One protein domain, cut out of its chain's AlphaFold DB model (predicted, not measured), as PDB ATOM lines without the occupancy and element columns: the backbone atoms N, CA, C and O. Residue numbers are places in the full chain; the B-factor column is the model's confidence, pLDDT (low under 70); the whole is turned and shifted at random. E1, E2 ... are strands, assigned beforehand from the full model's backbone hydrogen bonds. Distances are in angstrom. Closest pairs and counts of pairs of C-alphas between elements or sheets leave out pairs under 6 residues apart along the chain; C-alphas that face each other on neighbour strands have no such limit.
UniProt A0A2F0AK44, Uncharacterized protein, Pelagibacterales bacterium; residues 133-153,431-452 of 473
ATOM      1  N   THR A 133     365.651 345.485 471.130       67.31
ATOM      2  CA  THR A 133     367.124 345.587 471.101       67.31
ATOM      3  C   THR A 133     367.679 346.317 469.875       67.31
ATOM      4  O   THR A 133     368.821 346.765 469.897       67.31
ATOM      5  N   SER A 134     366.894 346.474 468.804       65.88
ATOM      6  CA  SER A 134     367.343 347.100 467.554       65.88
ATOM      7  C   SER A 134     366.276 348.013 466.956       65.88
ATOM      8  O   SER A 134     365.138 347.580 466.765       65.88
ATOM      9  N   PHE A 135     366.660 349.232 466.578       77.19
ATOM     10  CA  PHE A 135     365.801 350.167 465.846       77.19
ATOM     11  C   PHE A 135     366.433 350.528 464.494       77.19
ATOM     12  O   PHE A 135     367.561 351.022 464.445       77.19
ATOM     13  N   GLU A 136     365.718 350.269 463.396       73.81
ATOM     14  CA  GLU A 136     366.167 350.578 462.034       73.81
ATOM     15  C   GLU A 136     365.723 351.988 461.622       73.81
ATOM     16  O   GLU A 136     364.540 352.330 461.682       73.81
ATOM     17  N   ILE A 137     366.678 352.801 461.170       74.25
ATOM     18  CA  ILE A 137     366.449 354.125 460.594       74.25
ATOM     19  C   ILE A 137     366.769 354.062 459.101       74.25
ATOM     20  O   ILE A 137     367.909 353.803 458.707       74.25
ATOM     21  N   GLN A 138     365.760 354.344 458.280       75.56
ATOM     22  CA  GLN A 138     365.885 354.488 456.831       75.56
ATOM     23  C   GLN A 138     366.034 355.969 456.473       75.56
ATOM     24  O   GLN A 138     365.239 356.805 456.915       75.56
ATOM     25  N   TYR A 139     367.047 356.300 455.674       71.12
ATOM     26  CA  TYR A 139     367.263 357.657 455.168       71.12
ATOM     27  C   TYR A 139     366.595 357.827 453.798       71.12
ATOM     28  O   TYR A 139     366.460 356.876 453.037       71.12
ATOM     29  N   GLN A 140     366.173 359.050 453.472       73.81
ATOM     30  CA  GLN A 140     365.600 359.392 452.164       73.81
ATOM     31  C   GLN A 140     366.297 360.634 451.600       73.81
ATOM     32  O   GLN A 140     366.462 361.627 452.313       73.81
ATOM     33  N   GLY A 141     366.663 360.597 450.315       79.75
ATOM     34  CA  GLY A 141     367.255 361.728 449.590       79.75
ATOM     35  C   GLY A 141     368.689 361.485 449.112       79.75
ATOM     36  O   GLY A 141     369.143 360.353 449.012       79.75
ATOM     37  N   ASN A 142     369.410 362.565 448.802       82.12
ATOM     38  CA  ASN A 142     370.787 362.510 448.304       82.12
ATOM     39  C   ASN A 142     371.732 363.258 449.249       82.12
ATOM     40  O   ASN A 142     371.499 364.427 449.564       82.12
ATOM     41  N   PHE A 143     372.843 362.627 449.619       79.12
ATOM     42  CA  PHE A 143     373.946 363.289 450.308       79.12
ATOM     43  C   PHE A 143     374.862 363.971 449.286       79.12
ATOM     44  O   PHE A 143     375.323 363.344 448.332       79.12
ATOM     45  N   PHE A 144     375.140 365.262 449.478       81.62
ATOM     46  CA  PHE A 144     376.135 365.986 448.686       81.62
ATOM     47  C   PHE A 144     377.509 365.864 449.344       81.62
ATOM     48  O   PHE A 144     377.707 366.345 450.461       81.62
ATOM     49  N   LEU A 145     378.460 365.253 448.641       80.31
ATOM     50  CA  LEU A 145     379.856 365.194 449.052       80.31
ATOM     51  C   LEU A 145     380.621 366.335 448.356       80.31
ATOM     52  O   LEU A 145     380.809 366.271 447.137       80.31
ATOM     53  N   PRO A 146     381.055 367.390 449.073       85.19
ATOM     54  CA  PRO A 146     381.858 368.456 448.482       85.19
ATOM     55  C   PRO A 146     383.255 367.954 448.079       85.19
ATOM     56  O   PRO A 146     383.708 366.903 448.530       85.19
ATOM     57  N   SER A 147     383.954 368.735 447.250       83.75
ATOM     58  CA  SER A 147     385.378 368.521 446.958       83.75
ATOM     59  C   SER A 147     386.189 368.620 448.249       83.75
ATOM     60  O   SER A 147     386.006 369.562 449.021       83.75
ATOM     61  N   GLN A 148     387.070 367.650 448.483       82.06
ATOM     62  CA  GLN A 148     387.903 367.569 449.679       82.06
ATOM     63  C   GLN A 148     389.372 367.553 449.276       82.06
ATOM     64  O   GLN A 148     389.773 366.785 448.401       82.06
ATOM     65  N   THR A 149     390.176 368.364 449.953       76.06
ATOM     66  CA  THR A 149     391.637 368.315 449.871       76.06
ATOM     67  C   THR A 149     392.132 367.455 451.028       76.06
ATOM     68  O   THR A 149     392.132 367.902 452.171       76.06
ATOM     69  N   ILE A 150     392.498 366.208 450.741       77.88
ATOM     70  CA  ILE A 150     392.938 365.217 451.728       77.88
ATOM     71  C   ILE A 150     394.465 365.149 451.696       77.88
ATOM     72  O   ILE A 150     395.056 364.874 450.653       77.88
ATOM     73  N   GLU A 151     395.108 365.402 452.831       67.62
ATOM     74  CA  GLU A 151     396.551 365.218 453.002       67.62
ATOM     75  C   GLU A 151     396.882 363.719 453.081       67.62
ATOM     76  O   GLU A 151     396.290 362.994 453.884       67.62
ATOM     77  N   ILE A 152     397.803 363.227 452.243       67.75
ATOM     78  CA  ILE A 152     398.250 361.830 452.320       67.75
ATOM     79  C   ILE A 152     399.313 361.710 453.413       67.75
ATOM     80  O   ILE A 152     400.496 361.957 453.183       67.75
ATOM     81  N   THR A 153     398.911 361.232 454.586       56.22
ATOM     82  CA  THR A 153     399.816 360.868 455.684       56.22
ATOM     83  C   THR A 153     400.466 359.497 455.456       56.22
ATOM     84  O   THR A 153     400.277 358.543 456.208       56.22
ATOM     85  N   VAL A 431     395.658 365.293 447.935       73.31
ATOM     86  CA  VAL A 431     394.721 364.774 446.929       73.31
ATOM     87  C   VAL A 431     393.465 365.630 446.944       73.31
ATOM     88  O   VAL A 431     392.802 365.732 447.973       73.31
ATOM     89  N   VAL A 432     393.108 366.210 445.801       78.88
ATOM     90  CA  VAL A 432     391.851 366.953 445.637       78.88
ATOM     91  C   VAL A 432     390.812 366.040 444.990       78.88
ATOM     92  O   VAL A 432     390.958 365.640 443.834       78.88
ATOM     93  N   THR A 433     389.761 365.699 445.732       82.19
ATOM     94  CA  THR A 433     388.642 364.879 445.245       82.19
ATOM     95  C   THR A 433     387.609 365.733 444.508       82.19
ATOM     96  O   THR A 433     387.466 366.929 444.768       82.19
ATOM     97  N   GLN A 434     386.869 365.139 443.569       80.06
ATOM     98  CA  GLN A 434     385.766 365.822 442.880       80.06
ATOM     99  C   GLN A 434     384.455 365.704 443.680       80.06
ATOM    100  O   GLN A 434     384.228 364.668 444.307       80.06
ATOM    101  N   PRO A 435     383.587 366.735 443.666       84.38
ATOM    102  CA  PRO A 435     382.309 366.686 444.366       84.38
ATOM    103  C   PRO A 435     381.339 365.727 443.666       84.38
ATOM    104  O   PRO A 435     381.312 365.653 442.437       84.38
ATOM    105  N   THR A 436     380.513 365.020 444.436       85.31
ATOM    106  CA  THR A 436     379.542 364.051 443.906       85.31
ATOM    107  C   THR A 436     378.292 363.950 444.786       85.31
ATOM    108  O   THR A 436     378.296 364.387 445.936       85.31
ATOM    109  N   TYR A 437     377.216 363.375 444.251       81.88
ATOM    110  CA  TYR A 437     376.000 363.053 445.001       81.88
ATOM    111  C   TYR A 437     375.926 361.545 445.243       81.88
ATOM    112  O   TYR A 437     376.109 360.762 444.312       81.88
ATOM    113  N   ILE A 438     375.636 361.152 446.480       80.69
ATOM    114  CA  ILE A 438     375.468 359.755 446.891       80.69
ATOM    115  C   ILE A 438     373.990 359.555 447.270       80.69
ATOM    116  O   ILE A 438     373.510 360.276 448.151       80.69
ATOM    117  N   PRO A 439     373.249 358.638 446.619       80.56
ATOM    118  CA  PRO A 439     371.865 358.348 446.987       80.56
ATOM    119  C   PRO A 439     371.800 357.668 448.360       80.56
ATOM    120  O   PRO A 439     372.638 356.827 448.683       80.56
ATOM    121  N   ALA A 440     370.811 358.041 449.171       74.56
ATOM    122  CA  ALA A 440     370.617 357.504 450.520       74.56
ATOM    123  C   ALA A 440     369.739 356.242 450.562       74.56
ATOM    124  O   ALA A 440     369.616 355.639 451.622       74.56
ATOM    125  N   ASP A 441     369.138 355.853 449.435       73.81
ATOM    126  CA  ASP A 441     368.023 354.895 449.376       73.81
ATOM    127  C   ASP A 441     368.386 353.460 449.822       73.81
ATOM    128  O   ASP A 441     367.502 352.686 450.182       73.81
ATOM    129  N   GLU A 442     369.678 353.108 449.834       71.44
ATOM    130  CA  GLU A 442     370.203 351.826 450.344       71.44
ATOM    131  C   GLU A 442     370.908 351.964 451.712       71.44
ATOM    132  O   GLU A 442     371.446 350.991 452.241       71.44
ATOM    133  N   ILE A 443     370.926 353.163 452.308       73.56
ATOM    134  CA  ILE A 443     371.560 353.406 453.607       73.56
ATOM    135  C   ILE A 443     370.548 353.115 454.716       73.56
ATOM    136  O   ILE A 443     369.654 353.911 455.002       73.56
ATOM    137  N   THR A 444     370.740 351.985 455.388       68.19
ATOM    138  CA  THR A 444     370.106 351.671 456.671       68.19
ATOM    139  C   THR A 444     371.089 351.941 457.809       68.19
ATOM    140  O   THR A 444     372.259 351.563 457.748       68.19
ATOM    141  N   SER A 445     370.625 352.608 458.867       71.31
ATOM    142  CA  SER A 445     371.352 352.669 460.139       71.31
ATOM    143  C   SER A 445     370.574 351.890 461.186       71.31
ATOM    144  O   SER A 445     369.433 352.229 461.500       71.31
ATOM    145  N   THR A 446     371.195 350.849 461.728       72.50
ATOM    146  CA  THR A 446     370.649 350.100 462.859       72.50
ATOM    147  C   THR A 446     371.248 350.654 464.138       72.50
ATOM    148  O   THR A 446     372.440 350.480 464.394       72.50
ATOM    149  N   ILE A 447     370.422 351.287 464.968       74.44
ATOM    150  CA  ILE A 447     370.810 351.593 466.342       74.44
ATOM    151  C   ILE A 447     370.621 350.312 467.151       74.44
ATOM    152  O   ILE A 447     369.490 349.863 467.350       74.44
ATOM    153  N   GLN A 448     371.732 349.731 467.602       64.69
ATOM    154  CA  GLN A 448     371.710 348.723 468.657       64.69
ATOM    155  C   GLN A 448     371.447 349.441 469.978       64.69
ATOM    156  O   GLN A 448     372.156 350.386 470.332       64.69
ATOM    157  N   ILE A 449     370.383 349.038 470.664       68.56
ATOM    158  CA  ILE A 449     369.988 349.584 471.956       68.56
ATOM    159  C   ILE A 449     370.392 348.551 473.000       68.56
ATOM    160  O   ILE A 449     369.603 347.677 473.363       68.56
ATOM    161  N   ASP A 450     371.629 348.669 473.479       60.59
ATOM    162  CA  ASP A 450     372.084 347.929 474.651       60.59
ATOM    163  C   ASP A 450     371.324 348.455 475.874       60.59
ATOM    164  O   ASP A 450     371.596 349.538 476.405       60.59
ATOM    165  N   VAL A 451     370.314 347.698 476.300       59.22
ATOM    166  CA  VAL A 451     369.638 347.935 477.574       59.22
ATOM    167  C   VAL A 451     370.618 347.547 478.675       59.22
ATOM    168  O   VAL A 451     371.198 346.466 478.649       59.22
ATOM    169  N   ASN A 452     370.812 348.420 479.663       60.47
ATOM    170  CA  ASN A 452     371.583 348.044 480.839       60.47
ATOM    171  C   ASN A 452     370.751 347.081 481.704       60.47
ATOM    172  O   ASN A 452     369.957 347.526 482.528       60.47
TER     173      ASN A 452
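What this domain is: This is residues 133 to 153 and 431 to 452 of the 473 residues of an uncharacterized protein of Pelagibacterales bacterium (UniProt A0A2F0AK44). A long two-stranded ribbon bends into an open V: one stretch runs through E1, E2 and E3, and the other returns beside it through E4 and E5. The 43 printed residues, 21 in named strands, are all strand by class, with no named helix; two antiparallel sheets, E1 - E5 and E2 - E4, have two strands each. The whole is extended, radius of gyration of the C-alphas 15.9 A, and only just flat, spanning 43 by 29 by 11 A.

Where its parts are: E1, residues 134 to 138, begins at C-alpha (367.343, 347.100, 467.554) and is 13.1 A long. E2 is residues 142 to 145, E3 149 to 151, E4 436 to 439. E5, residues 444 to 448, is 12.4 A long and ends at C-alpha (371.710, 348.723, 468.657).

How they stand to each other: E1 and E5 are antiparallel at 158 degrees, with N 137 and O 445 2.8 A apart, within hydrogen-bond range. E2 and E4 are antiparallel at 151 degrees, with N 145 and O 436 at 2.8 A, also within range. E3 pairs with no named strand; its residues 149 to 150 pair antiparallel with residues 431 to 432. E1 and E4 are apart.

The domain as a whole: The farthest C-alphas, of Val 432 and Asn 452, are 44.8 A apart. Residues 154 to 430 are not printed; C-alphas 153 and 431 are 10.9 A apart across the cut. Of the links printed whole, none is long. Confidence is under 70 at residues 133 to 134, 151 to 153, 444 and 448 to 452.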